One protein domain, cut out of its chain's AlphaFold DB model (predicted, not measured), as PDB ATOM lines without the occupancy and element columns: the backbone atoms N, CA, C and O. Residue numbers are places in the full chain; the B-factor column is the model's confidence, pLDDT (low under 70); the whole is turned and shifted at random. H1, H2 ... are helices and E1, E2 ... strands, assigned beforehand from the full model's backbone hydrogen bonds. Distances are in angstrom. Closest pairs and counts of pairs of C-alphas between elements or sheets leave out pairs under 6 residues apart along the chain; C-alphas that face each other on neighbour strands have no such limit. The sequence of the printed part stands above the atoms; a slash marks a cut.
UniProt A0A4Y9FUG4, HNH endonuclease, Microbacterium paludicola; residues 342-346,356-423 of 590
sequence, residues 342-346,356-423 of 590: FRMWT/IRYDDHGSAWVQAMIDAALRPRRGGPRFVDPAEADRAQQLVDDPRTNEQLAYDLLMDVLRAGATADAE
ATOM      1  N   PHE A 342     205.189 229.989 194.056       95.44
ATOM      2  CA  PHE A 342     206.639 229.840 194.131       95.44
ATOM      3  C   PHE A 342     207.259 231.235 194.032       95.44
ATOM      4  O   PHE A 342     207.031 231.945 193.052       95.44
ATOM      5  N   ARG A 343     208.017 231.658 195.048       94.75
ATOM      6  CA  ARG A 343     208.687 232.966 195.073       94.75
ATOM      7  C   ARG A 343     210.150 232.806 195.456       94.75
ATOM      8  O   ARG A 343     210.440 232.242 196.505       94.75
ATOM      9  N   MET A 344     211.044 233.394 194.666       93.31
ATOM     10  CA  MET A 344     212.453 233.564 195.027       93.31
ATOM     11  C   MET A 344     212.750 235.018 195.406       93.31
ATOM     12  O   MET A 344     212.057 235.936 194.959       93.31
ATOM     13  N   TRP A 345     213.781 235.223 196.219       91.81
ATOM     14  CA  TRP A 345     214.396 236.526 196.484       91.81
ATOM     15  C   TRP A 345     215.868 236.332 196.864       91.81
ATOM     16  O   TRP A 345     216.283 235.218 197.174       91.81
ATOM     17  N   THR A 346     216.637 237.415 196.853       89.44
ATOM     18  CA  THR A 346     217.977 237.471 197.449       89.44
ATOM     19  C   THR A 346     217.894 238.321 198.717       89.44
ATOM     20  O   THR A 346     217.123 239.286 198.740       89.44
ATOM     21  N   ILE A 356     207.901 228.269 198.861       95.19
ATOM     22  CA  ILE A 356     206.827 227.556 198.181       95.19
ATOM     23  C   ILE A 356     205.619 227.529 199.114       95.19
ATOM     24  O   ILE A 356     205.738 227.177 200.288       95.19
ATOM     25  N   ARG A 357     204.456 227.931 198.605       95.81
ATOM     26  CA  ARG A 357     203.158 227.627 199.202       95.81
ATOM     27  C   ARG A 357     202.532 226.540 198.342       95.81
ATOM     28  O   ARG A 357     202.180 226.795 197.194       95.81
ATOM     29  N   TYR A 358     202.463 225.342 198.902       94.25
ATOM     30  CA  TYR A 358     201.850 224.180 198.276       94.25
ATOM     31  C   TYR A 358     200.331 224.160 198.494       94.25
ATOM     32  O   TYR A 358     199.816 224.776 199.429       94.25
ATOM     33  N   ASP A 359     199.648 223.395 197.650       92.69
ATOM     34  CA  ASP A 359     198.381 222.738 197.963       92.69
ATOM     35  C   ASP A 359     198.611 221.435 198.752       92.69
ATOM     36  O   ASP A 359     199.747 221.011 198.995       92.69
ATOM     37  N   ASP A 360     197.522 220.773 199.129       87.81
ATOM     38  CA  ASP A 360     197.549 219.537 199.911       87.81
ATOM     39  C   ASP A 360     198.232 218.378 199.159       87.81
ATOM     40  O   ASP A 360     199.041 217.661 199.746       87.81
ATOM     41  N   HIS A 361     197.969 218.212 197.858       89.19
ATOM     42  CA  HIS A 361     198.557 217.125 197.069       89.19
ATOM     43  C   HIS A 361     200.029 217.410 196.740       89.19
ATOM     44  O   HIS A 361     200.882 216.536 196.891       89.19
ATOM     45  N   GLY A 362     200.355 218.645 196.347       90.00
ATOM     46  CA  GLY A 362     201.727 219.081 196.087       90.00
ATOM     47  C   GLY A 362     202.642 218.960 197.312       90.00
ATOM     48  O   GLY A 362     203.776 218.499 197.181       90.00
ATOM     49  N   SER A 363     202.151 219.308 198.508       93.19
ATOM     50  CA  SER A 363     202.919 219.133 199.752       93.19
ATOM     51  C   SER A 363     203.054 217.666 200.151       93.19
ATOM     52  O   SER A 363     204.168 217.236 200.453       93.19
ATOM     53  N   ALA A 364     201.972 216.883 200.095       90.44
ATOM     54  CA  ALA A 364     202.014 215.452 200.391       90.44
ATOM     55  C   ALA A 364     202.985 214.694 199.468       90.44
ATOM     56  O   ALA A 364     203.748 213.857 199.945       90.44
ATOM     57  N   TRP A 365     203.016 215.025 198.173       91.44
ATOM     58  CA  TRP A 365     203.922 214.402 197.204       91.44
ATOM     59  C   TRP A 365     205.399 214.699 197.501       91.44
ATOM     60  O   TRP A 365     206.220 213.782 197.548       91.44
ATOM     61  N   VAL A 366     205.748 215.968 197.755       92.81
ATOM     62  CA  VAL A 366     207.129 216.355 198.099       92.81
ATOM     63  C   VAL A 366     207.558 215.751 199.439       92.81
ATOM     64  O   VAL A 366     208.676 215.248 199.547       92.81
ATOM     65  N   GLN A 367     206.674 215.736 200.440       91.50
ATOM     66  CA  GLN A 367     206.960 215.126 201.738       91.50
ATOM     67  C   GLN A 367     207.187 213.613 201.608       91.50
ATOM     68  O   GLN A 367     208.206 213.113 202.077       91.50
ATOM     69  N   ALA A 368     206.304 212.894 200.904       90.75
ATOM     70  CA  ALA A 368     206.436 211.454 200.680       90.75
ATOM     71  C   ALA A 368     207.719 211.090 199.915       90.75
ATOM     72  O   ALA A 368     208.357 210.087 200.228       90.75
ATOM     73  N   MET A 369     208.139 211.920 198.955       93.12
ATOM     74  CA  MET A 369     209.409 211.762 198.240       93.12
ATOM     75  C   MET A 369     210.622 211.907 199.175       93.12
ATOM     76  O   MET A 369     211.537 211.085 199.126       93.12
ATOM     77  N   ILE A 370     210.620 212.920 200.051       92.00
ATOM     78  CA  ILE A 370     211.685 213.140 201.043       92.00
ATOM     79  C   ILE A 370     211.711 212.002 202.074       92.00
ATOM     80  O   ILE A 370     212.782 211.479 202.377       92.00
ATOM     81  N   ASP A 371     210.556 211.577 202.591       89.25
ATOM     82  CA  ASP A 371     210.473 210.500 203.582       89.25
ATOM     83  C   ASP A 371     210.809 209.123 202.999       89.25
ATOM     84  O   ASP A 371     211.389 208.299 203.705       89.25
ATOM     85  N   ALA A 372     210.520 208.871 201.719       88.31
ATOM     86  CA  ALA A 372     210.965 207.660 201.031       88.31
ATOM     87  C   ALA A 372     212.493 207.628 200.868       88.31
ATOM     88  O   ALA A 372     213.117 206.607 201.156       88.31
ATOM     89  N   ALA A 373     213.102 208.745 200.457       87.38
ATOM     90  CA  ALA A 373     214.546 208.848 200.253       87.38
ATOM     91  C   ALA A 373     215.348 208.839 201.568       87.38
ATOM     92  O   ALA A 373     216.396 208.203 201.643       87.38
ATOM     93  N   LEU A 374     214.857 209.511 202.616       88.31
ATOM     94  CA  LEU A 374     215.544 209.646 203.910       88.31
ATOM     95  C   LEU A 374     215.094 208.616 204.964       88.31
ATOM     96  O   LEU A 374     215.513 208.695 206.122       88.31
ATOM     97  N   ARG A 375     214.267 207.633 204.581       84.81
ATOM     98  CA  ARG A 375     213.652 206.646 205.488       84.81
ATOM     99  C   ARG A 375     214.627 205.964 206.461       84.81
ATOM    100  O   ARG A 375     214.273 205.879 207.638       84.81
ATOM    101  N   PRO A 376     215.836 205.511 206.056       82.50
ATOM    102  CA  PRO A 376     216.795 204.894 206.980       82.50
ATOM    103  C   PRO A 376     217.156 205.786 208.175       82.50
ATOM    104  O   PRO A 376     217.189 205.311 209.306       82.50
ATOM    105  N   ARG A 377     217.326 207.097 207.951       83.44
ATOM    106  CA  ARG A 377     217.652 208.079 209.002       83.44
ATOM    107  C   ARG A 377     216.485 208.416 209.923       83.44
ATOM    108  O   ARG A 377     216.703 208.862 211.044       83.44
ATOM    109  N   ARG A 378     215.249 208.233 209.452       77.81
ATOM    110  CA  ARG A 378     214.011 208.609 210.158       77.81
ATOM    111  C   ARG A 378     213.322 207.423 210.852       77.81
ATOM    112  O   ARG A 378     212.137 207.502 211.154       77.81
ATOM    113  N   GLY A 379     214.050 206.334 211.118       65.38
ATOM    114  CA  GLY A 379     213.521 205.155 211.820       65.38
ATOM    115  C   GLY A 379     212.847 204.124 210.907       65.38
ATOM    116  O   GLY A 379     211.812 203.561 211.257       65.38
ATOM    117  N   GLY A 380     213.408 203.888 209.717       65.06
ATOM    118  CA  GLY A 380     212.926 202.862 208.791       65.06
ATOM    119  C   GLY A 380     213.023 201.420 209.329       65.06
ATOM    120  O   GLY A 380     213.782 201.144 210.262       65.06
ATOM    121  N   PRO A 381     212.274 200.469 208.734       65.19
ATOM    122  CA  PRO A 381     212.411 199.047 209.047       65.19
ATOM    123  C   PRO A 381     213.796 198.528 208.636       65.19
ATOM    124  O   PRO A 381     214.415 199.051 207.711       65.19
ATOM    125  N   ARG A 382     214.268 197.462 209.294       65.81
ATOM    126  CA  ARG A 382     215.519 196.791 208.912       65.81
ATOM    127  C   ARG A 382     215.317 195.997 207.620       65.81
ATOM    128  O   ARG A 382     214.399 195.182 207.539       65.81
ATOM    129  N   PHE A 383     216.178 196.242 206.638       74.12
ATOM    130  CA  PHE A 383     216.199 195.532 205.360       74.12
ATOM    131  C   PHE A 383     216.815 194.133 205.518       74.12
ATOM    132  O   PHE A 383     217.588 193.888 206.445       74.12
ATOM    133  N   VAL A 384     216.443 193.216 204.620       69.31
ATOM    134  CA  VAL A 384     216.952 191.828 204.586       69.31
ATOM    135  C   VAL A 384     217.865 191.596 203.376       69.31
ATOM    136  O   VAL A 384     218.720 190.716 203.418       69.31
ATOM    137  N   ASP A 385     217.723 192.401 202.319       84.50
ATOM    138  CA  ASP A 385     218.665 192.413 201.201       84.50
ATOM    139  C   ASP A 385     219.980 193.122 201.603       84.50
ATOM    140  O   ASP A 385     219.921 194.239 202.130       84.50
ATOM    141  N   PRO A 386     221.163 192.520 201.362       82.94
ATOM    142  CA  PRO A 386     222.442 193.127 201.729       82.94
ATOM    143  C   PRO A 386     222.748 194.445 201.011       82.94
ATOM    144  O   PRO A 386     223.310 195.344 201.627       82.94
ATOM    145  N   ALA A 387     222.366 194.607 199.740       83.44
ATOM    146  CA  ALA A 387     222.655 195.823 198.983       83.44
ATOM    147  C   ALA A 387     221.714 196.978 199.367       83.44
ATOM    148  O   ALA A 387     222.126 198.141 199.364       83.44
ATOM    149  N   GLU A 388     220.465 196.686 199.744       80.44
ATOM    150  CA  GLU A 388     219.593 197.668 200.401       80.44
ATOM    151  C   GLU A 388     220.116 198.047 201.793       80.44
ATOM    152  O   GLU A 388     220.121 199.231 202.134       80.44
ATOM    153  N   ALA A 389     220.607 197.077 202.574       83.06
ATOM    154  CA  ALA A 389     221.192 197.324 203.891       83.06
ATOM    155  C   ALA A 389     222.470 198.182 203.815       83.06
ATOM    156  O   ALA A 389     222.564 199.178 204.533       83.06
ATOM    157  N   ASP A 390     223.399 197.875 202.906       83.31
ATOM    158  CA  ASP A 390     224.623 198.657 202.684       83.31
ATOM    159  C   ASP A 390     224.301 200.096 202.256       83.31
ATOM    160  O   ASP A 390     224.881 201.049 202.777       83.31
ATOM    161  N   ARG A 391     223.331 200.289 201.349       80.75
ATOM    162  CA  ARG A 391     222.882 201.630 200.928       80.75
ATOM    163  C   ARG A 391     222.172 202.388 202.050       80.75
ATOM    164  O   ARG A 391     222.340 203.601 202.165       80.75
ATOM    165  N   ALA A 392     221.392 201.696 202.879       83.56
ATOM    166  CA  ALA A 392     220.765 202.285 204.056       83.56
ATOM    167  C   ALA A 392     221.813 202.712 205.096       83.56
ATOM    168  O   ALA A 392     221.691 203.800 205.654       83.56
ATOM    169  N   GLN A 393     222.859 201.907 205.303       85.12
ATOM    170  CA  GLN A 393     223.962 202.211 206.215       85.12
ATOM    171  C   GLN A 393     224.821 203.377 205.700       85.12
ATOM    172  O   GLN A 393     225.043 204.328 206.441       85.12
ATOM    173  N   GLN A 394     225.187 203.388 204.412       85.56
ATOM    174  CA  GLN A 394     225.865 204.526 203.767       85.56
ATOM    175  C   GLN A 394     225.092 205.839 203.942       85.56
ATOM    176  O   GLN A 394     225.693 206.880 204.200       85.56
ATOM    177  N   LEU A 395     223.758 205.800 203.834       85.56
ATOM    178  CA  LEU A 395     222.928 206.971 204.097       85.56
ATOM    179  C   LEU A 395     222.910 207.339 205.586       85.56
ATOM    180  O   LEU A 395     222.921 208.522 205.907       85.56
ATOM    181  N   VAL A 396     222.873 206.373 206.510       86.81
ATOM    182  CA  VAL A 396     222.965 206.642 207.957       86.81
ATOM    183  C   VAL A 396     224.295 207.317 208.310       86.81
ATOM    184  O   VAL A 396     224.265 208.315 209.027       86.81
ATOM    185  N   ASP A 397     225.412 206.877 207.731       89.12
ATOM    186  CA  ASP A 397     226.766 207.368 208.037       89.12
ATOM    187  C   ASP A 397     227.156 208.688 207.329       89.12
ATOM    188  O   ASP A 397     228.233 209.231 207.579       89.12
ATOM    189  N   ASP A 398     226.302 209.239 206.457       87.00
ATOM    190  CA  ASP A 398     226.584 210.470 205.699       87.00
ATOM    191  C   ASP A 398     226.787 211.704 206.620       87.00
ATOM    192  O   ASP A 398     225.918 212.023 207.433       87.00
ATOM    193  N   PRO A 399     227.881 212.478 206.516       89.31
ATOM    194  CA  PRO A 399     228.106 213.622 207.406       89.31
ATOM    195  C   PRO A 399     227.155 214.815 207.171       89.31
ATOM    196  O   PRO A 399     227.165 215.755 207.969       89.31
ATOM    197  N   ARG A 400     226.349 214.823 206.097       89.56
ATOM    198  CA  ARG A 400     225.392 215.900 205.785       89.56
ATOM    199  C   ARG A 400     224.161 215.881 206.691       89.56
ATOM    200  O   ARG A 400     223.743 214.838 207.199       89.56
ATOM    201  N   THR A 401     223.517 217.037 206.849       93.06
ATOM    202  CA  THR A 401     222.230 217.144 207.555       93.06
ATOM    203  C   THR A 401     221.066 216.633 206.694       93.06
ATOM    204  O   THR A 401     221.176 216.497 205.473       93.06
ATOM    205  N   ASN A 402     219.911 216.366 207.313       91.06
ATOM    206  CA  ASN A 402     218.714 215.928 206.585       91.06
ATOM    207  C   ASN A 402     218.203 216.992 205.597       91.06
ATOM    208  O   ASN A 402     217.626 216.650 204.569       91.06
ATOM    209  N   GLU A 403     218.427 218.269 205.895       92.62
ATOM    210  CA  GLU A 403     218.031 219.415 205.073       92.62
ATOM    211  C   GLU A 403     218.923 219.525 203.833       92.62
ATOM    212  O   GLU A 403     218.419 219.770 202.740       92.62
ATOM    213  N   GLN A 404     220.231 219.274 203.983       89.19
ATOM    214  CA  GLN A 404     221.173 219.190 202.862       89.19
ATOM    215  C   GLN A 404     220.824 218.016 201.937       89.19
ATOM    216  O   GLN A 404     220.676 218.208 200.733       89.19
ATOM    217  N   LEU A 405     220.590 216.825 202.499       88.88
ATOM    218  CA  LEU A 405     220.195 215.643 201.725       88.88
ATOM    219  C   LEU A 405     218.840 215.827 201.016       88.88
ATOM    220  O   LEU A 405     218.675 215.393 199.878       88.88
ATOM    221  N   ALA A 406     217.874 216.500 201.654       91.94
ATOM    222  CA  ALA A 406     216.592 216.838 201.031       91.94
ATOM    223  C   ALA A 406     216.732 217.899 199.922       91.94
ATOM    224  O   ALA A 406     216.023 217.820 198.919       91.94
ATOM    225  N   TYR A 407     217.642 218.868 200.074       92.19
ATOM    226  CA  TYR A 407     217.976 219.830 199.021       92.19
ATOM    227  C   TYR A 407     218.612 219.137 197.812       92.19
ATOM    228  O   TYR A 407     218.141 219.336 196.693       92.19
ATOM    229  N   ASP A 408     219.622 218.290 198.031       88.44
ATOM    230  CA  ASP A 408     220.309 217.552 196.965       88.44
ATOM    231  C   ASP A 408     219.318 216.671 196.184       88.44
ATOM    232  O   ASP A 408     219.234 216.776 194.959       88.44
ATOM    233  N   LEU A 409     218.469 215.912 196.892       88.94
ATOM    234  CA  LEU A 409     217.361 215.136 196.320       88.94
ATOM    235  C   LEU A 409     216.423 215.994 195.454       88.94
ATOM    236  O   LEU A 409     216.084 215.609 194.334       88.94
ATOM    237  N   LEU A 410     215.988 217.153 195.961       91.50
ATOM    238  CA  LEU A 410     215.120 218.069 195.219       91.50
ATOM    239  C   LEU A 410     215.814 218.611 193.964       91.50
ATOM    240  O   LEU A 410     215.175 218.712 192.916       91.50
ATOM    241  N   MET A 411     217.107 218.934 194.040       86.88
ATOM    242  CA  MET A 411     217.867 219.393 192.878       86.88
ATOM    243  C   MET A 411     218.051 218.280 191.844       86.88
ATOM    244  O   MET A 411     217.904 218.552 190.657       86.88
ATOM    245  N   ASP A 412     218.306 217.038 192.253       83.12
ATOM    246  CA  ASP A 412     218.452 215.903 191.333       83.12
ATOM    247  C   ASP A 412     217.135 215.518 190.652       83.12
ATOM    248  O   ASP A 412     217.114 215.291 189.441       83.12
ATOM    249  N   VAL A 413     216.011 215.558 191.373       85.88
ATOM    250  CA  VAL A 413     214.677 215.370 190.779       85.88
ATOM    251  C   VAL A 413     214.344 216.498 189.792       85.88
ATOM    252  O   VAL A 413     213.813 216.227 188.713       85.88
ATOM    253  N   LEU A 414     214.708 217.751 190.090       84.38
ATOM    254  CA  LEU A 414     214.541 218.872 189.154       84.38
ATOM    255  C   LEU A 414     215.482 218.777 187.939       84.38
ATOM    256  O   LEU A 414     215.057 219.088 186.827       84.38
ATOM    257  N   ARG A 415     216.727 218.309 188.112       75.62
ATOM    258  CA  ARG A 415     217.682 218.043 187.015       75.62
ATOM    259  C   ARG A 415     217.176 216.931 186.096       75.62
ATOM    260  O   ARG A 415     217.215 217.096 184.881       75.62
ATOM    261  N   ALA A 416     216.649 215.842 186.657       77.81
ATOM    262  CA  ALA A 416     216.000 214.780 185.889       77.81
ATOM    263  C   ALA A 416     214.744 215.296 185.162       77.81
ATOM    264  O   ALA A 416     214.560 215.031 183.979       77.81
ATOM    265  N   GLY A 417     213.920 216.120 185.819       73.44
ATOM    266  CA  GLY A 417     212.797 216.808 185.174       73.44
ATOM    267  C   GLY A 417     213.223 217.721 184.014       73.44
ATOM    268  O   GLY A 417     212.521 217.806 183.010       73.44
ATOM    269  N   ALA A 418     214.400 218.346 184.098       70.94
ATOM    270  CA  ALA A 418     214.971 219.182 183.041       70.94
ATOM    271  C   ALA A 418     215.513 218.404 181.821       70.94
ATOM    272  O   ALA A 418     215.872 219.032 180.824       70.94
ATOM    273  N   THR A 419     215.547 217.064 181.853       70.31
ATOM    274  CA  THR A 419     215.815 216.230 180.663       70.31
ATOM    275  C   THR A 419     214.543 215.678 180.010       70.31
ATOM    276  O   THR A 419     214.619 215.078 178.936       70.31
ATOM    277  N   ALA A 420     213.369 215.912 180.607       71.56
ATOM    278  CA  ALA A 420     212.078 215.544 180.035       71.56
ATOM    279  C   ALA A 420     211.708 216.408 178.810       71.56
ATOM    280  O   ALA A 420     212.412 217.345 178.437       71.56
ATOM    281  N   ASP A 421     210.591 216.077 178.161       70.44
ATOM    282  CA  ASP A 421     210.127 216.720 176.929       70.44
ATOM    283  C   ASP A 421     209.962 218.251 177.071       70.44
ATOM    284  O   ASP A 421     209.120 218.743 177.829       70.44
ATOM    285  N   ALA A 422     210.766 218.990 176.300       66.19
ATOM    286  CA  ALA A 422     210.870 220.445 176.359       66.19
ATOM    287  C   ALA A 422     209.542 221.168 176.089       66.19
ATOM    288  O   ALA A 422     209.293 222.216 176.684       66.19
ATOM    289  N   GLU A 423     208.699 220.629 175.205       68.56
ATOM    290  CA  GLU A 423     207.414 221.239 174.851       68.56
ATOM    291  C   GLU A 423     206.406 221.061 175.995       68.56
ATOM    292  O   GLU A 423     205.704 221.999 176.372       68.56
TER     293      GLU A 423
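AT A GLANCE: This is residues 342 to 346 and 356 to 423 of the 590 residues of the protein "HNH endonuclease" of Microbacterium paludicola (UniProt A0A4Y9FUG4). Two helices, H4 and H1, make a loose V; H2 and H3 form a small cluster at one end of the model, and the lone strand E1 is at the other. The printed part has 73 residues, ordered E1, H1, H2, H3, H4, and is mostly helix. It is loose, radius of gyration of the C-alphas 15.0 A, and elongated, 41 by 26 by 26 A.

IN THESE COORDINATES: H4, residues 402 to 417, spans 22.2 A, ending at C-alpha 417 (212.797, 216.808, 185.174). H1, residues 360 to 373, spans 20.1 A; H3, 386 to 396, 14.9 A; H2, 375 to 378, 5.1 A. E1, residues 342 to 346, spans 14.1 A from C-alpha 342 (206.639, 229.840, 194.131).

HOW THE PARTS SIT: H4 and H1 only just touch, with 3 pairs of C-alphas within 8 A, closest Ala 406 and Ile 370, 6.1 A. H2 touches H3, closest C-alphas Pro 376 and Ala 392, 5.6 A. E1 pairs with no named strand and is apart from the four helices. Every O i to N i+4 pair is within hydrogen-bond range in H1, H3 and H4; H2 is too short for one.

THE WHOLE: Residues 347 to 355 are not printed; C-alphas 346 and 356 are 14.9 A apart. Of the links printed whole, none is long. Residues 379 to 382, 384 and 422 to 423 have pLDDT under 70.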